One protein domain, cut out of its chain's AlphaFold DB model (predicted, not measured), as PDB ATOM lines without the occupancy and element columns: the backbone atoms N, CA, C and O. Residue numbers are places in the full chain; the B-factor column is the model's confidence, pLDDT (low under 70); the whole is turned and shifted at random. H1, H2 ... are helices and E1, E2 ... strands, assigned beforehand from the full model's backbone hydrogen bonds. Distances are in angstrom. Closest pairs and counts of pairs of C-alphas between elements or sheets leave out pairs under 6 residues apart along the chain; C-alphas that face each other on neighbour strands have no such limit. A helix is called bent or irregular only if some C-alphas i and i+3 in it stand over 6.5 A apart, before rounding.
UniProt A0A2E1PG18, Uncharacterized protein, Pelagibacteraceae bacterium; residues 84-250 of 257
ATOM      1  N   VAL A  84     124.386 -19.854 379.051       93.81
ATOM      2  CA  VAL A  84     124.268 -19.897 380.511       93.81
ATOM      3  C   VAL A  84     125.623 -19.564 381.117       93.81
ATOM      4  O   VAL A  84     126.596 -20.270 380.863       93.81
ATOM      5  N   ASP A  85     125.693 -18.512 381.931       95.44
ATOM      6  CA  ASP A  85     126.873 -18.237 382.753       95.44
ATOM      7  C   ASP A  85     126.930 -19.277 383.878       95.44
ATOM      8  O   ASP A  85     125.998 -19.375 384.681       95.44
ATOM      9  N   ILE A  86     127.992 -20.084 383.914       95.62
ATOM     10  CA  ILE A  86     128.088 -21.224 384.840       95.62
ATOM     11  C   ILE A  86     129.044 -20.971 386.004       95.62
ATOM     12  O   ILE A  86     128.777 -21.457 387.101       95.62
ATOM     13  N   ASP A  87     130.130 -20.222 385.796       95.81
ATOM     14  CA  ASP A  87     131.113 -19.952 386.852       95.81
ATOM     15  C   ASP A  87     132.031 -18.765 386.520       95.81
ATOM     16  O   ASP A  87     132.062 -18.256 385.394       95.81
ATOM     17  N   LYS A  88     132.825 -18.348 387.510       97.06
ATOM     18  CA  LYS A  88     133.889 -17.357 387.375       97.06
ATOM     19  C   LYS A  88     135.080 -17.709 388.267       97.06
ATOM     20  O   LYS A  88     134.936 -17.862 389.477       97.06
ATOM     21  N   TYR A  89     136.275 -17.728 387.684       96.94
ATOM     22  CA  TYR A  89     137.533 -17.959 388.399       96.94
ATOM     23  C   TYR A  89     138.521 -16.842 388.081       96.94
ATOM     24  O   TYR A  89     139.018 -16.733 386.962       96.94
ATOM     25  N   GLU A  90     138.801 -15.989 389.067       94.62
ATOM     26  CA  GLU A  90     139.634 -14.795 388.892       94.62
ATOM     27  C   GLU A  90     139.158 -13.905 387.719       94.62
ATOM     28  O   GLU A  90     138.095 -13.285 387.799       94.62
ATOM     29  N   ASN A  91     139.943 -13.817 386.638       93.88
ATOM     30  CA  ASN A  91     139.635 -13.076 385.412       93.88
ATOM     31  C   ASN A  91     139.076 -13.958 384.282       93.88
ATOM     32  O   ASN A  91     138.994 -13.484 383.144       93.88
ATOM     33  N   TRP A  92     138.745 -15.213 384.576       97.62
ATOM     34  CA  TRP A  92     138.151 -16.160 383.643       97.62
ATOM     35  C   TRP A  92     136.656 -16.305 383.895       97.62
ATOM     36  O   TRP A  92     136.225 -16.463 385.039       97.62
ATOM     37  N   GLU A  93     135.876 -16.273 382.823       97.50
ATOM     38  CA  GLU A  93     134.431 -16.497 382.846       97.50
ATOM     39  C   GLU A  93     134.103 -17.790 382.101       97.50
ATOM     40  O   GLU A  93     134.722 -18.113 381.083       97.50
ATOM     41  N   PHE A  94     133.151 -18.549 382.642       98.12
ATOM     42  CA  PHE A  94     132.739 -19.834 382.097       98.12
ATOM     43  C   PHE A  94     131.294 -19.743 381.649       98.12
ATOM     44  O   PHE A  94     130.410 -19.386 382.431       98.12
ATOM     45  N   GLN A  95     131.052 -20.098 380.393       97.19
ATOM     46  CA  GLN A  95     129.726 -20.062 379.796       97.19
ATOM     47  C   GLN A  95     129.439 -21.384 379.101       97.19
ATOM     48  O   GLN A  95     130.297 -21.951 378.426       97.19
ATOM     49  N   GLN A  96     128.220 -21.872 379.244       94.94
ATOM     50  CA  GLN A  96     127.719 -23.018 378.512       94.94
ATOM     51  C   GLN A  96     126.865 -22.533 377.340       94.94
ATOM     52  O   GLN A  96     126.064 -21.614 377.491       94.94
ATOM     53  N   TYR A  97     127.016 -23.178 376.184       92.25
ATOM     54  CA  TYR A  97     126.132 -22.992 375.037       92.25
ATOM     55  C   TYR A  97     125.488 -24.320 374.644       92.25
ATOM     56  O   TYR A  97     126.179 -25.290 374.296       92.25
ATOM     57  N   GLY A  98     124.155 -24.350 374.701       88.81
ATOM     58  CA  GLY A  98     123.381 -25.578 374.518       88.81
ATOM     59  C   GLY A  98     123.814 -26.667 375.503       88.81
ATOM     60  O   GLY A  98     124.324 -26.383 376.582       88.81
ATOM     61  N   ASP A  99     123.669 -27.931 375.117       87.00
ATOM     62  CA  ASP A  99     123.931 -29.064 376.021       87.00
ATOM     63  C   ASP A  99     125.331 -29.682 375.845       87.00
ATOM     64  O   ASP A  99     125.592 -30.785 376.330       87.00
ATOM     65  N   SER A 100     126.234 -29.034 375.094       89.62
ATOM     66  CA  SER A 100     127.482 -29.691 374.671       89.62
ATOM     67  C   SER A 100     128.730 -28.822 374.588       89.62
ATOM     68  O   SER A 100     129.791 -29.381 374.322       89.62
ATOM     69  N   VAL A 101     128.661 -27.503 374.787       95.06
ATOM     70  CA  VAL A 101     129.834 -26.633 374.603       95.06
ATOM     71  C   VAL A 101     130.084 -25.790 375.841       95.06
ATOM     72  O   VAL A 101     129.169 -25.148 376.347       95.06
ATOM     73  N   ILE A 102     131.342 -25.769 376.281       97.94
ATOM     74  CA  ILE A 102     131.846 -24.878 377.326       97.94
ATOM     75  C   ILE A 102     132.781 -23.858 376.690       97.94
ATOM     76  O   ILE A 102     133.665 -24.218 375.909       97.94
ATOM     77  N   PHE A 103     132.591 -22.598 377.049       98.25
ATOM     78  CA  PHE A 103     133.419 -21.456 376.702       98.25
ATOM     79  C   PHE A 103     134.132 -20.960 377.957       98.25
ATOM     80  O   PHE A 103     133.515 -20.811 379.007       98.25
ATOM     81  N   ILE A 104     135.431 -20.712 377.828       98.44
ATOM     82  CA  ILE A 104     136.315 -20.191 378.869       98.44
ATOM     83  C   ILE A 104     136.900 -18.897 378.320       98.44
ATOM     84  O   ILE A 104     137.630 -18.925 377.325       98.44
ATOM     85  N   THR A 105     136.556 -17.762 378.914       98.06
ATOM     86  CA  THR A 105     136.809 -16.455 378.307       98.06
ATOM     87  C   THR A 105     137.580 -15.519 379.227       98.06
ATOM     88  O   THR A 105     137.503 -15.612 380.450       98.06
ATOM     89  N   THR A 106     138.360 -14.610 378.640       96.88
ATOM     90  CA  THR A 106     138.988 -13.503 379.371       96.88
ATOM     91  C   THR A 106     139.161 -12.266 378.489       96.88
ATOM     92  O   THR A 106     139.209 -12.364 377.260       96.88
ATOM     93  N   PHE A 107     139.274 -11.089 379.107       95.88
ATOM     94  CA  PHE A 107     139.208  -9.800 378.414       95.88
ATOM     95  C   PHE A 107     140.564  -9.208 378.020       95.88
ATOM     96  O   PHE A 107     141.583  -9.333 378.713       95.88
ATOM     97  N   GLY A 108     140.545  -8.509 376.888       93.88
ATOM     98  CA  GLY A 108     141.682  -7.844 376.278       93.88
ATOM     99  C   GLY A 108     142.135  -6.635 377.078       93.88
ATOM    100  O   GLY A 108     141.361  -5.959 377.760       93.88
ATOM    101  N   GLN A 109     143.429  -6.360 376.998       94.25
ATOM    102  CA  GLN A 109     144.076  -5.315 377.785       94.25
ATOM    103  C   GLN A 109     144.192  -3.985 377.025       94.25
ATOM    104  O   GLN A 109     144.409  -2.960 377.664       94.25
ATOM    105  N   ILE A 110     144.055  -3.984 375.689       92.69
ATOM    106  CA  ILE A 110     144.025  -2.752 374.878       92.69
ATOM    107  C   ILE A 110     142.584  -2.264 374.721       92.69
ATOM    108  O   ILE A 110     142.235  -1.209 375.243       92.69
ATOM    109  N   THR A 111     141.745  -3.049 374.047       89.06
ATOM    110  CA  THR A 111     140.307  -2.785 373.938       89.06
ATOM    111  C   THR A 111     139.586  -3.655 374.958       89.06
ATOM    112  O   THR A 111     139.608  -4.882 374.855       89.06
ATOM    113  N   HIS A 112     138.988  -3.037 375.979       76.00
ATOM    114  CA  HIS A 112     138.159  -3.759 376.945       76.00
ATOM    115  C   HIS A 112     136.866  -4.229 376.268       76.00
ATOM    116  O   HIS A 112     136.179  -3.432 375.635       76.00
ATOM    117  N   GLY A 113     136.555  -5.521 376.398       80.31
ATOM    118  CA  GLY A 113     135.441  -6.190 375.710       80.31
ATOM    119  C   GLY A 113     135.887  -7.138 374.591       80.31
ATOM    120  O   GLY A 113     135.194  -8.112 374.308       80.31
ATOM    121  N   ASP A 114     137.081  -6.936 374.027       95.19
ATOM    122  CA  ASP A 114     137.711  -7.939 373.166       95.19
ATOM    123  C   ASP A 114     138.024  -9.188 373.987       95.19
ATOM    124  O   ASP A 114     138.576  -9.103 375.088       95.19
ATOM    125  N   THR A 115     137.707 -10.362 373.458       97.00
ATOM    126  CA  THR A 115     137.673 -11.587 374.261       97.00
ATOM    127  C   THR A 115     138.597 -12.645 373.675       97.00
ATOM    128  O   THR A 115     138.529 -12.931 372.485       97.00
ATOM    129  N   LEU A 116     139.460 -13.233 374.506       98.31
ATOM    130  CA  LEU A 116     140.158 -14.485 374.215       98.31
ATOM    131  C   LEU A 116     139.278 -15.622 374.720       98.31
ATOM    132  O   LEU A 116     138.790 -15.564 375.847       98.31
ATOM    133  N   ILE A 117     139.084 -16.639 373.890       98.50
ATOM    134  CA  ILE A 117     138.117 -17.705 374.120       98.50
ATOM    135  C   ILE A 117     138.813 -19.048 373.927       98.50
ATOM    136  O   ILE A 117     139.420 -19.298 372.885       98.50
ATOM    137  N   PHE A 118     138.647 -19.945 374.893       98.50
ATOM    138  CA  PHE A 118     138.863 -21.371 374.701       98.50
ATOM    139  C   PHE A 118     137.516 -22.077 374.738       98.50
ATOM    140  O   PHE A 118     136.802 -21.970 375.731       98.50
ATOM    141  N   SER A 119     137.154 -22.789 373.672       97.81
ATOM    142  CA  SER A 119     135.928 -23.590 373.655       97.81
ATOM    143  C   SER A 119     136.235 -25.076 373.581       97.81
ATOM    144  O   SER A 119     137.124 -25.508 372.849       97.81
ATOM    145  N   THR A 120     135.498 -25.874 374.344       97.12
ATOM    146  CA  THR A 120     135.587 -27.335 374.314       97.12
ATOM    147  C   THR A 120     134.200 -27.938 374.188       97.12
ATOM    148  O   THR A 120     133.203 -27.340 374.600       97.12
ATOM    149  N   ASN A 121     134.126 -29.110 373.564       94.12
ATOM    150  CA  ASN A 121     132.873 -29.788 373.288       94.12
ATOM    151  C   ASN A 121     132.816 -31.110 374.052       94.12
ATOM    152  O   ASN A 121     133.796 -31.851 374.090       94.12
ATOM    153  N   ALA A 122     131.643 -31.434 374.588       92.56
ATOM    154  CA  ALA A 122     131.378 -32.637 375.359       92.56
ATOM    155  C   ALA A 122     131.763 -33.935 374.629       92.56
ATOM    156  O   ALA A 122     132.013 -34.938 375.279       92.56
ATOM    157  N   HIS A 123     131.861 -33.955 373.298       91.25
ATOM    158  CA  HIS A 123     132.357 -35.107 372.543       91.25
ATOM    159  C   HIS A 123     133.875 -35.343 372.679       91.25
ATOM    160  O   HIS A 123     134.311 -36.483 372.528       91.25
ATOM    161  N   ASP A 124     134.677 -34.307 372.949       94.12
ATOM    162  CA  ASP A 124     136.134 -34.394 373.131       94.12
ATOM    163  C   ASP A 124     136.642 -33.290 374.081       94.12
ATOM    164  O   ASP A 124     137.190 -32.270 373.661       94.12
ATOM    165  N   CYS A 125     136.488 -33.522 375.388       96.25
ATOM    166  CA  CYS A 125     136.876 -32.572 376.437       96.25
ATOM    167  C   CYS A 125     138.395 -32.388 376.612       96.25
ATOM    168  O   CYS A 125     138.825 -31.657 377.503       96.25
ATOM    169  N   ASN A 126     139.231 -33.071 375.820       96.31
ATOM    170  CA  ASN A 126     140.692 -32.916 375.853       96.31
ATOM    171  C   ASN A 126     141.212 -31.946 374.784       96.31
ATOM    172  O   ASN A 126     142.410 -31.638 374.768       96.31
ATOM    173  N   LYS A 127     140.328 -31.459 373.907       96.38
ATOM    174  CA  LYS A 127     140.647 -30.470 372.882       96.38
ATOM    175  C   LYS A 127     139.940 -29.153 373.141       96.38
ATOM    176  O   LYS A 127     138.773 -29.117 373.531       96.38
ATOM    177  N   PHE A 128     140.667 -28.081 372.860       97.56
ATOM    178  CA  PHE A 128     140.208 -26.711 373.000       97.56
ATOM    179  C   PHE A 128     140.421 -25.964 371.690       97.56
ATOM    180  O   PHE A 128     141.541 -25.904 371.184       97.56
ATOM    181  N   ASN A 129     139.352 -25.386 371.150       97.38
ATOM    182  CA  ASN A 129     139.464 -24.376 370.107       97.38
ATOM    183  C   ASN A 129     139.925 -23.081 370.738       97.38
ATOM    184  O   ASN A 129     139.374 -22.674 371.760       97.38
ATOM    185  N   GLN A 130     140.890 -22.425 370.111       97.69
ATOM    186  CA  GLN A 130     141.327 -21.108 370.528       97.69
ATOM    187  C   GLN A 130     140.767 -20.066 369.568       97.69
ATOM    188  O   GLN A 130     141.164 -20.008 368.405       97.69
ATOM    189  N   LEU A 131     139.891 -19.211 370.085       98.38
ATOM    190  CA  LEU A 131     139.295 -18.109 369.346       98.38
ATOM    191  C   LEU A 131     139.682 -16.782 369.994       98.38
ATOM    192  O   LEU A 131     140.020 -16.721 371.177       98.38
ATOM    193  N   PHE A 132     139.587 -15.695 369.244       98.44
ATOM    194  CA  PHE A 132     139.611 -14.363 369.832       98.44
ATOM    195  C   PHE A 132     138.680 -13.421 369.086       98.44
ATOM    196  O   PHE A 132     138.335 -13.652 367.929       98.44
ATOM    197  N   GLN A 133     138.272 -12.357 369.757       98.06
ATOM    198  CA  GLN A 133     137.410 -11.329 369.207       98.06
ATOM    199  C   GLN A 133     138.130  -9.990 369.205       98.06
ATOM    200  O   GLN A 133     138.769  -9.638 370.197       98.06
ATOM    201  N   LEU A 134     137.990  -9.254 368.106       98.19
ATOM    202  CA  LEU A 134     138.362  -7.846 368.024       98.19
ATOM    203  C   LEU A 134     137.130  -7.018 367.677       98.19
ATOM    204  O   LEU A 134     136.431  -7.305 366.700       98.19
ATOM    205  N   TYR A 135     136.888  -5.980 368.463       96.81
ATOM    206  CA  TYR A 135     135.933  -4.936 368.157       96.81
ATOM    207  C   TYR A 135     136.569  -3.878 367.255       96.81
ATOM    208  O   TYR A 135     137.727  -3.504 367.428       96.81
ATOM    209  N   THR A 136     135.795  -3.376 366.297       96.94
ATOM    210  CA  THR A 136     136.201  -2.262 365.440       96.94
ATOM    211  C   THR A 136     135.041  -1.319 365.180       96.94
ATOM    212  O   THR A 136     133.932  -1.743 364.844       96.94
ATOM    213  N   THR A 137     135.309  -0.018 365.285       96.38
ATOM    214  CA  THR A 137     134.385   1.040 364.843       96.38
ATOM    215  C   THR A 137     134.619   1.459 363.391       96.38
ATOM    216  O   THR A 137     133.871   2.270 362.842       96.38
ATOM    217  N   THR A 138     135.640   0.896 362.733       95.81
ATOM    218  CA  THR A 138     135.946   1.203 361.335       95.81
ATOM    219  C   THR A 138     134.802   0.759 360.430       95.81
ATOM    220  O   THR A 138     134.482  -0.424 360.304       95.81
ATOM    221  N   ASN A 139     134.201   1.728 359.744       88.50
ATOM    222  CA  ASN A 139     133.112   1.485 358.809       88.50
ATOM    223  C   ASN A 139     133.653   1.117 357.418       88.50
ATOM    224  O   ASN A 139     133.655   1.930 356.490       88.50
ATOM    225  N   ASN A 140     134.141  -0.116 357.275       94.81
ATOM    226  CA  ASN A 140     134.550  -0.655 355.983       94.81
ATOM    227  C   ASN A 140     133.405  -1.452 355.343       94.81
ATOM    228  O   ASN A 140     132.973  -2.478 355.865       94.81
ATOM    229  N   LYS A 141     132.968  -1.037 354.147       94.38
ATOM    230  CA  LYS A 141     131.888  -1.695 353.383       94.38
ATOM    231  C   LYS A 141     132.133  -3.178 353.062       94.38
ATOM    232  O   LYS A 141     131.198  -3.886 352.704       94.38
ATOM    233  N   ASN A 142     133.383  -3.630 353.122       95.94
ATOM    234  CA  ASN A 142     133.776  -5.007 352.850       95.94
ATOM    235  C   ASN A 142     134.015  -5.821 354.134       95.94
ATOM    236  O   ASN A 142     134.405  -6.974 354.013       95.94
ATOM    237  N   ILE A 143     133.789  -5.282 355.340       96.31
ATOM    238  CA  ILE A 143     134.098  -5.997 356.593       96.31
ATOM    239  C   ILE A 143     133.379  -7.346 356.699       96.31
ATOM    240  O   ILE A 143     133.982  -8.334 357.090       96.31
ATOM    241  N   LYS A 144     132.123  -7.424 356.245       95.81
ATOM    242  CA  LYS A 144     131.345  -8.674 356.216       95.81
ATOM    243  C   LYS A 144     131.915  -9.718 355.254       95.81
ATOM    244  O   LYS A 144     131.748 -10.903 355.481       95.81
ATOM    245  N   LYS A 145     132.624  -9.295 354.203       96.69
ATOM    246  CA  LYS A 145     133.276 -10.210 353.249       96.69
ATOM    247  C   LYS A 145     134.539 -10.860 353.815       96.69
ATOM    248  O   LYS A 145     135.158 -11.661 353.124       96.69
ATOM    249  N   LEU A 146     134.949 -10.469 355.024       96.94
ATOM    250  CA  LEU A 146     136.026 -11.137 355.734       96.94
ATOM    251  C   LEU A 146     135.588 -12.481 356.326       96.94
ATOM    252  O   LEU A 146     136.467 -13.287 356.600       96.94
ATOM    253  N   GLU A 147     134.285 -12.738 356.508       96.62
ATOM    254  CA  GLU A 147     133.807 -14.061 356.935       96.62
ATOM    255  C   GLU A 147     134.318 -15.163 355.993       96.62
ATOM    256  O   GLU A 147     134.402 -14.980 354.774       96.62
ATOM    257  N   ASP A 148     134.709 -16.288 356.586       96.25
ATOM    258  CA  ASP A 148     135.330 -17.454 355.955       96.25
ATOM    259  C   ASP A 148     136.689 -17.170 355.281       96.25
ATOM    260  O   ASP A 148     137.204 -17.994 354.516       96.25
ATOM    261  N   LYS A 149     137.303 -16.000 355.526       96.81
ATOM    262  CA  LYS A 149     138.634 -15.664 354.998       96.81
ATOM    263  C   LYS A 149     139.717 -15.922 356.033       96.81
ATOM    264  O   LYS A 149     139.563 -15.659 357.225       96.81
ATOM    265  N   ARG A 150     140.867 -16.386 355.544       96.19
ATOM    266  CA  ARG A 150     142.096 -16.495 356.333       96.19
ATOM    267  C   ARG A 150     142.913 -15.225 356.165       96.19
ATOM    268  O   ARG A 150     143.157 -14.796 355.038       96.19
ATOM    269  N   ILE A 151     143.344 -14.647 357.276       96.69
ATOM    270  CA  ILE A 151     144.221 -13.476 357.287       96.69
ATOM    271  C   ILE A 151     145.522 -13.788 358.020       96.69
ATOM    272  O   ILE A 151     145.555 -14.611 358.937       96.69
ATOM    273  N   HIS A 152     146.599 -13.119 357.619       97.06
ATOM    274  CA  HIS A 152     147.878 -13.236 358.302       97.06
ATOM    275  C   HIS A 152     147.850 -12.448 359.611       97.06
ATOM    276  O   HIS A 152     147.365 -11.317 359.674       97.06
ATOM    277  N   ILE A 153     148.400 -13.049 360.660       97.81
ATOM    278  CA  ILE A 153     148.541 -12.434 361.974       97.81
ATOM    279  C   ILE A 153     149.945 -12.686 362.527       97.81
ATOM    280  O   ILE A 153     150.676 -13.564 362.066       97.81
ATOM    281  N   VAL A 154     150.299 -11.939 363.562       97.50
ATOM    282  CA  VAL A 154     151.422 -12.239 364.447       97.50
ATOM    283  C   VAL A 154     150.861 -12.690 365.781       97.50
ATOM    284  O   VAL A 154     150.133 -11.933 366.414       97.50
ATOM    285  N   ASP A 155     151.233 -13.890 366.209       96.31
ATOM    286  CA  ASP A 155     150.881 -14.476 367.497       96.31
ATOM    287  C   ASP A 155     152.134 -14.562 368.375       96.31
ATOM    288  O   ASP A 155     153.064 -15.314 368.088       96.31
ATOM    289  N   ASN A 156     152.201 -13.725 369.413       96.44
ATOM    290  CA  ASN A 156     153.355 -13.600 370.310       96.44
ATOM    291  C   ASN A 156     154.707 -13.407 369.584       96.44
ATOM    292  O   ASN A 156     155.763 -13.795 370.087       96.44
ATOM    293  N   GLY A 157     154.685 -12.760 368.417       93.75
ATOM    294  CA  GLY A 157     155.867 -12.497 367.589       93.75
ATOM    295  C   GLY A 157     156.084 -13.500 366.454       93.75
ATOM    296  O   GLY A 157     156.874 -13.216 365.557       93.75
ATOM    297  N   ASP A 158     155.362 -14.621 366.443       93.50
ATOM    298  CA  ASP A 158     155.446 -15.626 365.385       93.50
ATOM    299  C   ASP A 158     154.343 -15.406 364.327       93.50
ATOM    300  O   ASP A 158     153.161 -15.339 364.675       93.50
ATOM    301  N   PRO A 159     154.685 -15.305 363.028       94.69
ATOM    302  CA  PRO A 159     153.691 -15.218 361.961       94.69
ATOM    303  C   PRO A 159     152.834 -16.484 361.866       94.69
ATOM    304  O   PRO A 159     153.351 -17.604 361.884       94.69
ATOM    305  N   THR A 160     151.524 -16.310 361.719       95.12
ATOM    306  CA  THR A 160     150.568 -17.396 361.484       95.12
ATOM    307  C   THR A 160     149.328 -16.876 360.745       95.12
ATOM    308  O   THR A 160     149.325 -15.757 360.230       95.12
ATOM    309  N   GLU A 161     148.286 -17.694 360.644       95.38
ATOM    310  CA  GLU A 161     147.009 -17.338 360.031       95.38
ATOM    311  C   GLU A 161     145.862 -17.580 361.004       95.38
ATOM    312  O   GLU A 161     145.890 -18.537 361.777       95.38
ATOM    313  N   ALA A 162     144.838 -16.740 360.910       97.19
ATOM    314  CA  ALA A 162     143.567 -16.922 361.592       97.19
ATOM    315  C   ALA A 162     142.434 -16.925 360.564       97.19
ATOM    316  O   ALA A 162     142.475 -16.157 359.601       97.19
ATOM    317  N   GLU A 163     141.437 -17.778 360.766       98.12
ATOM    318  CA  GLU A 163     140.203 -17.773 359.981       98.12
ATOM    319  C   GLU A 163     139.178 -16.868 360.654       98.12
ATOM    320  O   GLU A 163     139.002 -16.924 361.864       98.12
ATOM    321  N   ILE A 164     138.514 -16.007 359.896       98.31
ATOM    322  CA  ILE A 164     137.441 -15.172 360.431       98.31
ATOM    323  C   ILE A 164     136.142 -15.955 360.306       98.31
ATOM    324  O   ILE A 164     135.619 -16.117 359.209       98.31
ATOM    325  N   ILE A 165     135.617 -16.420 361.434       97.31
ATOM    326  CA  ILE A 165     134.447 -17.310 361.477       97.31
ATOM    327  C   ILE A 165     133.134 -16.560 361.734       97.31
ATOM    328  O   ILE A 165     132.050 -17.124 361.615       97.31
ATOM    329  N   SER A 166     133.200 -15.285 362.128       96.81
ATOM    330  CA  SER A 166     132.007 -14.447 362.261       96.81
ATOM    331  C   SER A 166     132.346 -12.960 362.272       96.81
ATOM    332  O   SER A 166     133.324 -12.539 362.892       96.81
ATOM    333  N   VAL A 167     131.495 -12.155 361.642       97.00
ATOM    334  CA  VAL A 167     131.501 -10.693 361.699       97.00
ATOM    335  C   VAL A 167     130.104 -10.236 362.102       97.00
ATOM    336  O   VAL A 167     129.175 -10.218 361.293       97.00
ATOM    337  N   GLN A 168     129.931  -9.797 363.345       94.38
ATOM    338  CA  GLN A 168     128.631  -9.393 363.890       94.38
ATOM    339  C   GLN A 168     128.561  -7.883 364.069       94.38
ATOM    340  O   GLN A 168     129.542  -7.258 364.454       94.38
ATOM    341  N   GLU A 169     127.409  -7.288 363.760       94.12
ATOM    342  CA  GLU A 169     127.166  -5.885 364.113       94.12
ATOM    343  C   GLU A 169     126.988  -5.784 365.628       94.12
ATOM    344  O   GLU A 169     126.224  -6.547 366.218       94.12
ATOM    345  N   ALA A 170     127.697  -4.850 366.255       90.00
ATOM    346  CA  ALA A 170     127.633  -4.631 367.692       90.00
ATOM    347  C   ALA A 170     127.852  -3.152 368.006       90.00
ATOM    348  O   ALA A 170     128.812  -2.532 367.541       90.00
ATOM    349  N   MET A 171     126.971  -2.583 368.832       89.31
ATOM    350  CA  MET A 171     126.989  -1.156 369.161       89.31
ATOM    351  C   MET A 171     127.006  -0.296 367.879       89.31
ATOM    352  O   MET A 171     126.053  -0.340 367.109       89.31
ATOM    353  N   GLN A 172     128.071   0.478 367.645       92.44
ATOM    354  CA  GLN A 172     128.260   1.319 366.452       92.44
ATOM    355  C   GLN A 172     129.277   0.734 365.454       92.44
ATOM    356  O   GLN A 172     129.755   1.441 364.572       92.44
ATOM    357  N   GLY A 173     129.644  -0.538 365.607       95.00
ATOM    358  CA  GLY A 173     130.725  -1.165 364.856       95.00
ATOM    359  C   GLY A 173     130.502  -2.658 364.662       95.00
ATOM    360  O   GLY A 173     129.369  -3.120 364.521       95.00
ATOM    361  N   HIS A 174     131.600  -3.409 364.656       96.31
ATOM    362  CA  HIS A 174     131.582  -4.849 364.441       96.31
ATOM    363  C   HIS A 174     132.441  -5.583 365.464       96.31
ATOM    364  O   HIS A 174     133.535  -5.129 365.790       96.31
ATOM    365  N   ILE A 175     131.966  -6.742 365.915       96.50
ATOM    366  CA  ILE A 175     132.790  -7.755 366.580       96.50
ATOM    367  C   ILE A 175     133.190  -8.773 365.517       96.50
ATOM    368  O   ILE A 175     132.331  -9.361 364.858       96.50
ATOM    369  N   VAL A 176     134.494  -8.971 365.350       98.00
ATOM    370  CA  VAL A 176     135.058  -9.964 364.434       98.00
ATOM    371  C   VAL A 176     135.664 -11.089 365.255       98.00
ATOM    372  O   VAL A 176     136.536 -10.840 366.085       98.00
ATOM    373  N   MET A 177     135.194 -12.312 365.031       98.44
ATOM    374  CA  MET A 177     135.672 -13.513 365.706       98.44
ATOM    375  C   MET A 177     136.617 -14.292 364.799       98.44
ATOM    376  O   MET A 177     136.289 -14.607 363.654       98.44
ATOM    377  N   PHE A 178     137.774 -14.620 365.350       98.56
ATOM    378  CA  PHE A 178     138.864 -15.307 364.686       98.56
ATOM    379  C   PHE A 178     139.059 -16.686 365.305       98.56
ATOM    380  O   PHE A 178     139.076 -16.805 366.529       98.56
ATOM    381  N   ASP A 179     139.264 -17.698 364.474       98.06
ATOM    382  CA  ASP A 179     139.627 -19.057 364.850       98.06
ATOM    383  C   ASP A 179     141.100 -19.326 364.533       98.06
ATOM    384  O   ASP A 179     141.591 -19.057 363.430       98.06
ATOM    385  N   LEU A 180     141.813 -19.858 365.521       97.06
ATOM    386  CA  LEU A 180     143.206 -20.277 365.404       97.06
ATOM    387  C   LEU A 180     143.365 -21.800 365.358       97.06
ATOM    388  O   LEU A 180     144.479 -22.296 365.176       97.06
ATOM    389  N   GLY A 181     142.266 -22.536 365.503       95.62
ATOM    390  CA  GLY A 181     142.190 -23.983 365.457       95.62
ATOM    391  C   GLY A 181     142.039 -24.643 366.825       95.62
ATOM    392  O   GLY A 181     141.973 -23.999 367.876       95.62
ATOM    393  N   ALA A 182     141.995 -25.975 366.777       95.50
ATOM    394  CA  ALA A 182     141.853 -26.855 367.927       95.50
ATOM    395  C   ALA A 182     143.206 -27.422 368.368       95.50
ATOM    396  O   ALA A 182     143.960 -27.950 367.547       95.50
ATOM    397  N   PHE A 183     143.468 -27.391 369.671       96.06
ATOM    398  CA  PHE A 183     144.712 -27.861 370.275       96.06
ATOM    399  C   PHE A 183     144.428 -28.775 371.465       96.06
ATOM    400  O   PHE A 183     143.389 -28.664 372.120       96.06
ATOM    401  N   ALA A 184     145.357 -29.683 371.765       97.38
ATOM    402  CA  ALA A 184     145.271 -30.482 372.983       97.38
ATOM    403  C   ALA A 184     145.447 -29.586 374.220       97.38
ATOM    404  O   ALA A 184     146.265 -28.665 374.205       97.38
ATOM    405  N   LYS A 185     144.739 -29.876 375.317       96.88
ATOM    406  CA  LYS A 185     144.812 -29.079 376.557       96.88
ATOM    407  C   LYS A 185     146.253 -28.802 377.006       96.88
ATOM    408  O   LYS A 185     146.627 -27.655 377.229       96.88
ATOM    409  N   ASP A 186     147.089 -29.838 377.055       96.44
ATOM    410  CA  ASP A 186     148.477 -29.716 377.518       96.44
ATOM    411  C   ASP A 186     149.354 -28.876 376.578       96.44
ATOM    412  O   ASP A 186     150.343 -28.285 377.006       96.44
ATOM    413  N   GLU A 187     149.019 -28.819 375.287       96.31
ATOM    414  CA  GLU A 187     149.694 -27.939 374.332       96.31
ATOM    415  C   GLU A 187     149.370 -26.472 374.596       96.31
ATOM    416  O   GLU A 187     150.282 -25.642 374.612       96.31
ATOM    417  N   VAL A 188     148.093 -26.178 374.853       96.62
ATOM    418  CA  VAL A 188     147.632 -24.840 375.234       96.62
ATOM    419  C   VAL A 188     148.315 -24.412 376.532       96.62
ATOM    420  O   VAL A 188     148.940 -23.354 376.566       96.62
ATOM    421  N   ILE A 189     148.294 -25.261 377.566       97.38
ATOM    422  CA  ILE A 189     148.944 -24.983 378.856       97.38
ATOM    423  C   ILE A 189     150.423 -24.649 378.653       97.38
ATOM    424  O   ILE A 189     150.854 -23.558 379.019       97.38
ATOM    425  N   ARG A 190     151.191 -25.526 377.990       96.56
ATOM    426  CA  ARG A 190     152.627 -25.288 377.756       96.56
ATOM    427  C   ARG A 190     152.893 -23.995 376.991       96.56
ATOM    428  O   ARG A 190     153.855 -23.289 377.292       96.56
ATOM    429  N   TYR A 191     152.072 -23.688 375.986       95.38
ATOM    430  CA  TYR A 191     152.214 -22.466 375.201       95.38
ATOM    431  C   TYR A 191     152.006 -21.218 376.065       95.38
ATOM    432  O   TYR A 191     152.842 -20.312 376.064       95.38
ATOM    433  N   TYR A 192     150.930 -21.190 376.849       95.44
ATOM    434  CA  TYR A 192     150.566 -20.025 377.648       95.44
ATOM    435  C   TYR A 192     151.352 -19.885 378.948       95.44
ATOM    436  O   TYR A 192     151.557 -18.760 379.390       95.44
ATOM    437  N   GLU A 193     151.875 -20.968 379.517       94.06
ATOM    438  CA  GLU A 193     152.857 -20.903 380.606       94.06
ATOM    439  C   GLU A 193     154.196 -20.331 380.122       94.06
ATOM    440  O   GLU A 193     154.826 -19.554 380.836       94.06
ATOM    441  N   PHE A 194     154.619 -20.655 378.892       95.00
ATOM    442  CA  PHE A 194     155.851 -20.109 378.318       95.00
ATOM    443  C   PHE A 194     155.747 -18.604 378.027       95.00
ATOM    444  O   PHE A 194     156.664 -17.851 378.351       95.00
ATOM    445  N   TYR A 195     154.658 -18.154 377.392       95.62
ATOM    446  CA  TYR A 195     154.496 -16.742 377.016       95.62
ATOM    447  C   TYR A 195     153.878 -15.874 378.123       95.62
ATOM    448  O   TYR A 195     154.112 -14.664 378.149       95.62
ATOM    449  N   GLY A 196     153.057 -16.451 379.004       95.62
ATOM    450  CA  GLY A 196     152.264 -15.736 380.013       95.62
ATOM    451  C   GLY A 196     151.153 -14.844 379.439       95.62
ATOM    452  O   GLY A 196     150.540 -14.063 380.174       95.62
ATOM    453  N   ARG A 197     150.929 -14.893 378.119       95.56
ATOM    454  CA  ARG A 197     149.990 -14.028 377.399       95.56
ATOM    455  C   ARG A 197     149.624 -14.576 376.023       95.56
ATOM    456  O   ARG A 197     150.381 -15.334 375.417       95.56
ATOM    457  N   PHE A 198     148.513 -14.081 375.493       97.25
ATOM    458  CA  PHE A 198     148.233 -14.050 374.060       97.25
ATOM    459  C   PHE A 198     148.457 -12.622 373.564       97.25
ATOM    460  O   PHE A 198     147.886 -11.696 374.133       97.25
ATOM    461  N   GLN A 199     149.267 -12.411 372.532       97.56
ATOM    462  CA  GLN A 199     149.419 -11.100 371.899       97.56
ATOM    463  C   GLN A 199     149.226 -11.258 370.401       97.56
ATOM    464  O   GLN A 199     149.979 -11.993 369.768       97.56
ATOM    465  N   VAL A 200     148.262 -10.527 369.845       98.06
ATOM    466  CA  VAL A 200     147.918 -10.588 368.428       98.06
ATOM    467  C   VAL A 200     148.132  -9.246 367.740       98.06
ATOM    468  O   VAL A 200     147.852  -8.187 368.305       98.06
ATOM    469  N   GLY A 201     148.603  -9.296 366.498       98.19
ATOM    470  CA  GLY A 201     148.551  -8.183 365.555       98.19
ATOM    471  C   GLY A 201     148.115  -8.680 364.184       98.19
ATOM    472  O   GLY A 201     148.658  -9.669 363.698       98.19
ATOM    473  N   LEU A 202     147.143  -8.013 363.568       98.38
ATOM    474  CA  LEU A 202     146.722  -8.309 362.203       98.38
ATOM    475  C   LEU A 202     147.761  -7.755 361.220       98.38
ATOM    476  O   LEU A 202     148.225  -6.624 361.383       98.38
ATOM    477  N   LEU A 203     148.133  -8.551 360.220       97.81
ATOM    478  CA  LEU A 203     149.108  -8.175 359.201       97.81
ATOM    479  C   LEU A 203     148.419  -7.765 357.903       97.81
ATOM    480  O   LEU A 203     147.357  -8.279 357.555       97.81
ATOM    481  N   ASP A 204     149.067  -6.869 357.166       97.75
ATOM    482  CA  ASP A 204     148.677  -6.559 355.797       97.75
ATOM    483  C   ASP A 204     148.969  -7.760 354.883       97.75
ATOM    484  O   ASP A 204     149.969  -8.465 355.051       97.75
ATOM    485  N   SER A 205     148.119  -7.952 353.877       95.12
ATOM    486  CA  SER A 205     148.266  -9.007 352.875       95.12
ATOM    487  C   SER A 205     148.077  -8.428 351.480       95.12
ATOM    488  O   SER A 205     147.127  -7.694 351.218       95.12
ATOM    489  N   GLU A 206     148.937  -8.811 350.536       94.50
ATOM    490  CA  GLU A 206     148.777  -8.393 349.135       94.50
ATOM    491  C   GLU A 206     147.551  -9.034 348.469       94.50
ATOM    492  O   GLU A 206     147.031  -8.507 347.483       94.50
ATOM    493  N   HIS A 207     147.059 -10.150 349.016       93.38
ATOM    494  CA  HIS A 207     145.873 -10.824 348.512       93.38
ATOM    495  C   HIS A 207     145.086 -11.530 349.621       93.38
ATOM    496  O   HIS A 207     145.608 -12.405 350.305       93.38
ATOM    497  N   VAL A 208     143.807 -11.181 349.733       94.56
ATOM    498  CA  VAL A 208     142.753 -11.936 350.416       94.56
ATOM    499  C   VAL A 208     141.629 -12.138 349.400       94.56
ATOM    500  O   VAL A 208     141.247 -11.198 348.699       94.56
ATOM    501  N   GLU A 209     141.122 -13.363 349.282       89.56
ATOM    502  CA  GLU A 209     140.068 -13.712 348.322       89.56
ATOM    503  C   GLU A 209     138.863 -12.758 348.448       89.56
ATOM    504  O   GLU A 209     138.454 -12.419 349.554       89.56
ATOM    505  N   GLU A 210     138.319 -12.288 347.316       90.69
ATOM    506  CA  GLU A 210     137.210 -11.308 347.211       90.69
ATOM    507  C   GLU A 210     137.461  -9.899 347.790       90.69
ATOM    508  O   GLU A 210     136.692  -8.971 347.513       90.69
ATOM    509  N   ILE A 211     138.549  -9.707 348.536       94.38
ATOM    510  CA  ILE A 211     138.976  -8.418 349.094       94.38
ATOM    511  C   ILE A 211     140.066  -7.775 348.227       94.38
ATOM    512  O   ILE A 211     140.056  -6.563 348.015       94.38
ATOM    513  N   GLY A 212     140.988  -8.577 347.691       93.44
ATOM    514  CA  GLY A 212     142.202  -8.098 347.038       93.44
ATOM    515  C   GLY A 212     143.260  -7.715 348.069       93.44
ATOM    516  O   GLY A 212     143.530  -8.484 348.989       93.44
ATOM    517  N   LYS A 213     143.871  -6.536 347.920       95.50
ATOM    518  CA  LYS A 213     144.852  -6.040 348.889       95.50
ATOM    519  C   LYS A 213     144.164  -5.744 350.224       95.50
ATOM    520  O   LYS A 213     143.241  -4.935 350.281       95.50
ATOM    521  N   PHE A 214     144.634  -6.386 351.284       96.88
ATOM    522  CA  PHE A 214     144.151  -6.216 352.647       96.88
ATOM    523  C   PHE A 214     145.142  -5.367 353.447       96.88
ATOM    524  O   PHE A 214     146.321  -5.699 353.550       96.88
ATOM    525  N   SER A 215     144.644  -4.273 354.015       97.25
ATOM    526  CA  SER A 215     145.359  -3.401 354.948       97.25
ATOM    527  C   SER A 215     144.620  -3.470 356.277       97.25
ATOM    528  O   SER A 215     143.446  -3.105 356.339       97.25
ATOM    529  N   ALA A 216     145.267  -3.953 357.337       97.44
ATOM    530  CA  ALA A 216     144.591  -4.219 358.607       97.44
ATOM    531  C   ALA A 216     143.917  -2.958 359.175       97.44
ATOM    532  O   ALA A 216     142.773  -3.000 359.625       97.44
ATOM    533  N   LYS A 217     144.594  -1.811 359.063       97.31
ATOM    534  CA  LYS A 217     144.088  -0.492 359.484       97.31
ATOM    535  C   LYS A 217     142.882   0.013 358.679       97.31
ATOM    536  O   LYS A 217     142.212   0.938 359.120       97.31
ATOM    537  N   ASP A 218     142.612  -0.558 357.503       97.50
ATOM    538  CA  ASP A 218     141.449  -0.180 356.691       97.50
ATOM    539  C   ASP A 218     140.174  -0.880 357.190       97.50
ATOM    540  O   ASP A 218     139.071  -0.484 356.815       97.50
ATOM    541  N   PHE A 219     140.310  -1.930 358.008       97.62
ATOM    542  CA  PHE A 219     139.204  -2.725 358.555       97.62
ATOM    543  C   PHE A 219     139.093  -2.622 360.082       97.62
ATOM    544  O   PHE A 219     137.996  -2.755 360.626       97.62
ATOM    545  N   PHE A 220     140.204  -2.363 360.772       97.62
ATOM    546  CA  PHE A 220     140.290  -2.325 362.227       97.62
ATOM    547  C   PHE A 220     140.927  -1.011 362.677       97.62
ATOM    548  O   PHE A 220     142.049  -0.693 362.287       97.62
ATOM    549  N   ASP A 221     140.222  -0.265 363.527       96.94
ATOM    550  CA  ASP A 221     140.756   0.929 364.196       96.94
ATOM    551  C   ASP A 221     141.913   0.561 365.139       96.94
ATOM    552  O   ASP A 221     142.915   1.278 365.222       96.94
ATOM    553  N   ILE A 222     141.812  -0.599 365.794       97.38
ATOM    554  CA  ILE A 222     142.858  -1.181 366.633       97.38
ATOM    555  C   ILE A 222     143.168  -2.614 366.152       97.38
ATOM    556  O   ILE A 222     142.615  -3.583 366.666       97.38
ATOM    557  N   PRO A 223     144.093  -2.805 365.185       97.25
ATOM    558  CA  PRO A 223     144.404  -4.115 364.593       97.25
ATOM    559  C   PRO A 223     145.320  -4.983 365.478       97.25
ATOM    560  O   PRO A 223     146.133  -5.759 364.977       97.25
ATOM    561  N   ARG A 224     145.283  -4.807 366.800       97.56
ATOM    562  CA  ARG A 224     146.137  -5.528 367.751       97.56
ATOM    563  C   ARG A 224     145.492  -5.586 369.122       97.56
ATOM    564  O   ARG A 224     144.854  -4.626 369.541       97.56
ATOM    565  N   ASN A 225     145.763  -6.647 369.866       97.81
ATOM    566  CA  ASN A 225     145.410  -6.720 371.279       97.81
ATOM    567  C   ASN A 225     146.357  -7.677 372.015       97.81
ATOM    568  O   ASN A 225     147.163  -8.381 371.402       97.81
ATOM    569  N   PHE A 226     146.287  -7.684 373.340       96.62
ATOM    570  CA  PHE A 226     146.901  -8.719 374.149       96.62
ATOM    571  C   PHE A 226     146.026  -9.064 375.354       96.62
ATOM    572  O   PHE A 226     145.314  -8.220 375.895       96.62
ATOM    573  N   TRP A 227     146.134 -10.309 375.796       97.38
ATOM    574  CA  TRP A 227     145.448 -10.868 376.950       97.38
ATOM    575  C   TRP A 227     146.495 -11.465 377.870       97.38
ATOM    576  O   TRP A 227     147.369 -12.216 377.429       97.38
ATOM    577  N   LYS A 228     146.413 -11.138 379.157       95.31
ATOM    578  CA  LYS A 228     147.153 -11.883 380.176       95.31
ATOM    579  C   LYS A 228     146.427 -13.201 380.405       95.31
ATOM    580  O   LYS A 228     145.203 -13.214 380.460       95.31
ATOM    581  N   THR A 229     147.177 -14.283 380.571       96.06
ATOM    582  CA  THR A 229     146.610 -15.621 380.793       96.06
ATOM    583  C   THR A 229     147.086 -16.196 382.131       96.06
ATOM    584  O   THR A 229     147.749 -17.236 382.138       96.06
ATOM    585  N   PRO A 230     146.837 -15.509 383.267       94.81
ATOM    586  CA  PRO A 230     147.199 -16.045 384.573       94.81
ATOM    587  C   PRO A 230     146.391 -17.315 384.836       94.81
ATOM    588  O   PRO A 230     145.250 -17.427 384.388       94.81
ATOM    589  N   ASN A 231     146.999 -18.277 385.531       96.31
ATOM    590  CA  ASN A 231     146.327 -19.501 385.970       96.31
ATOM    591  C   ASN A 231     145.578 -20.239 384.839       96.31
ATOM    592  O   ASN A 231     144.552 -20.875 385.064       96.31
ATOM    593  N   ILE A 232     146.106 -20.169 383.607       97.25
ATOM    594  CA  ILE A 232     145.500 -20.787 382.416       97.25
ATOM    595  C   ILE A 232     145.257 -22.283 382.608       97.25
ATOM    596  O   ILE A 232     144.245 -22.808 382.153       97.25
ATOM    597  N   LYS A 233     146.162 -22.970 383.309       98.06
ATOM    598  CA  LYS A 233     146.007 -24.383 383.632       98.06
ATOM    599  C   LYS A 233     144.732 -24.625 384.439       98.06
ATOM    600  O   LYS A 233     143.934 -25.468 384.045       98.06
ATOM    601  N   ASP A 234     144.532 -23.872 385.516       98.31
ATOM    602  CA  ASP A 234     143.356 -24.019 386.375       98.31
ATOM    603  C   ASP A 234     142.078 -23.678 385.605       98.31
ATOM    604  O   ASP A 234     141.103 -24.420 385.676       98.31
ATOM    605  N   ALA A 235     142.105 -22.619 384.790       98.19
ATOM    606  CA  ALA A 235     140.967 -22.248 383.953       98.19
ATOM    607  C   ALA A 235     140.576 -23.372 382.975       98.19
ATOM    608  O   ALA A 235     139.402 -23.732 382.872       98.19
ATOM    609  N   LEU A 236     141.548 -23.981 382.288       98.38
ATOM    610  CA  LEU A 236     141.288 -25.103 381.380       98.38
ATOM    611  C   LEU A 236     140.859 -26.377 382.121       98.38
ATOM    612  O   LEU A 236     140.038 -27.128 381.595       98.38
ATOM    613  N   ASP A 237     141.377 -26.622 383.326       98.50
ATOM    614  CA  ASP A 237     140.974 -27.755 384.164       98.50
ATOM    615  C   ASP A 237     139.519 -27.611 384.648       98.50
ATOM    616  O   ASP A 237     138.749 -28.568 384.550       98.50
ATOM    617  N   ILE A 238     139.111 -26.414 385.084       98.31
ATOM    618  CA  ILE A 238     137.723 -26.108 385.471       98.31
ATOM    619  C   ILE A 238     136.784 -26.293 384.273       98.31
ATOM    620  O   ILE A 238     135.794 -27.021 384.356       98.31
ATOM    621  N   GLY A 239     137.112 -25.705 383.119       98.00
ATOM    622  CA  GLY A 239     136.270 -25.842 381.930       98.00
ATOM    623  C   GLY A 239     136.208 -27.277 381.392       98.00
ATOM    624  O   GLY A 239     135.156 -27.719 380.926       98.00
ATOM    625  N   GLN A 240     137.294 -28.049 381.515       98.06
ATOM    626  CA  GLN A 240     137.282 -29.481 381.216       98.06
ATOM    627  C   GLN A 240     136.358 -30.252 382.167       98.06
ATOM    628  O   GLN A 240     135.648 -31.148 381.712       98.06
ATOM    629  N   ALA A 241     136.345 -29.923 383.462       98.06
ATOM    630  CA  ALA A 241     135.454 -30.567 384.424       98.06
ATOM    631  C   ALA A 241     133.980 -30.366 384.035       98.06
ATOM    632  O   ALA A 241     133.256 -31.355 383.902       98.06
ATOM    633  N   TYR A 242     133.574 -29.132 383.716       97.75
ATOM    634  CA  TYR A 242     132.227 -28.845 383.207       97.75
ATOM    635  C   TYR A 242     131.913 -29.601 381.910       97.75
ATOM    636  O   TYR A 242     130.846 -30.195 381.764       97.75
ATOM    637  N   CYS A 243     132.864 -29.661 380.977       97.06
ATOM    638  CA  CYS A 243     132.699 -30.420 379.739       97.06
ATOM    639  C   CYS A 243     132.446 -31.916 379.997       97.06
ATOM    640  O   CYS A 243     131.579 -32.527 379.365       97.06
ATOM    641  N   LEU A 244     133.181 -32.517 380.936       96.69
ATOM    642  CA  LEU A 244     133.028 -33.927 381.296       96.69
ATOM    643  C   LEU A 244     131.675 -34.205 381.966       96.69
ATOM    644  O   LEU A 244     131.120 -35.290 381.790       96.69
ATOM    645  N   GLU A 245     131.127 -33.247 382.713       94.69
ATOM    646  CA  GLU A 245     129.767 -33.342 383.250       94.69
ATOM    647  C   GLU A 245     128.717 -33.331 382.134       94.69
ATOM    648  O   GLU A 245     127.837 -34.197 382.114       94.69
ATOM    649  N   LEU A 246     128.861 -32.444 381.143       92.06
ATOM    650  CA  LEU A 246     128.003 -32.443 379.954       92.06
ATOM    651  C   LEU A 246     128.094 -33.763 379.180       92.06
ATOM    652  O   LEU A 246     127.067 -34.318 378.791       92.06
ATOM    653  N   ASN A 247     129.298 -34.318 379.007       91.62
ATOM    654  CA  ASN A 247     129.490 -35.606 378.336       91.62
ATOM    655  C   ASN A 247     128.690 -36.734 379.009       91.62
ATOM    656  O   ASN A 247     127.979 -37.473 378.324       91.62
ATOM    657  N   LYS A 248     128.748 -36.830 380.344       91.19
ATOM    658  CA  LYS A 248     127.983 -37.824 381.116       91.19
ATOM    659  C   LYS A 248     126.475 -37.643 380.929       91.19
ATOM    660  O   LYS A 248     125.760 -38.621 380.718       91.19
ATOM    661  N   ASN A 249     125.994 -36.400 380.957       86.06
ATOM    662  CA  ASN A 249     124.575 -36.088 380.767       86.06
ATOM    663  C   ASN A 249     124.083 -36.457 379.358       86.06
ATOM    664  O   ASN A 249     122.981 -36.995 379.199       86.06
ATOM    665  N   LEU A 250     124.910 -36.226 378.335       80.44
ATOM    666  CA  LEU A 250     124.622 -36.611 376.953       80.44
ATOM    667  C   LEU A 250     124.570 -38.135 376.788       80.44
ATOM    668  O   LEU A 250     123.627 -38.646 376.183       80.44
TER     669      LEU A 250
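This is residues 84 to 250 of the 257 residues of an uncharacterized protein of Pelagibacteraceae bacterium (UniProt A0A2E1PG18). One strongly twisted sheet of ten strands folds back on itself at E5, its two leaves partly face to face, and curls round helix H4, mainly on its E2 to E5 part. H2 packs beside the start of H4, and the small hairpin E10 and E11 makes the far end of the long axis from H4's last residues. The 167 printed residues have four named helices and twelve named strands, in the order E1 E2 E3 E4 E5 H1 E6 E7 E8 H2 E9 E10 E11 H3 E12 H4. The large sheet runs E1 E2 E3 E4 E5 E8 E7 E6 E9 E12, antiparallel throughout; the class is mixed, helices and strands. The whole is compact, with a radius of gyration of the C-alphas of 16.1 A, and spans 47 by 33 by 26 A.

Start with a meander, each strand the antiparallel neighbour of the one before: E1, residues 84 to 89, E2, 92 to 97, E3, 101 to 107, E4, 115 to 121, and E5, 124 to 136. Look for N 86 and O 94, 2.9 A, N 93 and O 105, 3.0 A, N 104 and O 118, 2.8 A, and N 131 and O 117, 2.8 A, within hydrogen-bond range. E5 bends by 69 degrees at residue 127. H1, residues 143 to 146, is on the sheet at a height of 7.5 A. A second meander is E6, 150 to 155, E7, 158 to 170, and E8, 173 to 184, with N 153 and O 160 2.9 A apart and N 165 and O 177 2.9 A. E8 is the antiparallel neighbour of E5, with N 130 and O 181 2.9 A apart. After H2, residues 185 to 195, comes E9, 197 to 202, the antiparallel neighbour of E6, with N 154 and O 201 2.8 A apart. E10, 205 to 208, and E11, 212 to 214, form a separate hairpin, with N 205 and O 214 2.9 A apart. H3, residues 216 to 219, only grazes the large sheet. Edge strand E12, 224 to 228, is the antiparallel neighbour of E9, with N 227 and O 198 2.8 A apart. In this folded sheet, bent back into two leaves with E5 as the hinge, E1 E2 E3 E4 face E8 E7 E6 E9 E12. The sheet curls round H4, residues 232 to 250; the closest C-alphas of E5 and H4 are those of Cys 125 and Gln 240, 5.7 A. H4 touches H2 with residues 232 to 236 alone, at a shallow tilt of 17 degrees, opposite ways; their closest C-alphas are those of Ile 189 and Lys 233, 5.6 A. In H2 and H4 every O i to N i+4 pair is within hydrogen-bond range; H1 and H3 are too short for one.

Find C-alpha 84 at (124.268, -19.897, 380.511), where E1 begins. E5 is 33.0 A long, E7 30.0 A and E8 33.7 A. H4 runs 26.8 A to C-alpha 250 at (124.622, -36.611, 376.953).

The two C-alphas farthest apart are those of Glu 206 and Asn 249, 48.5 A. The printed part has no cut, and no link is long. Its mean pLDDT is 95.6, and no printed residue is under 70.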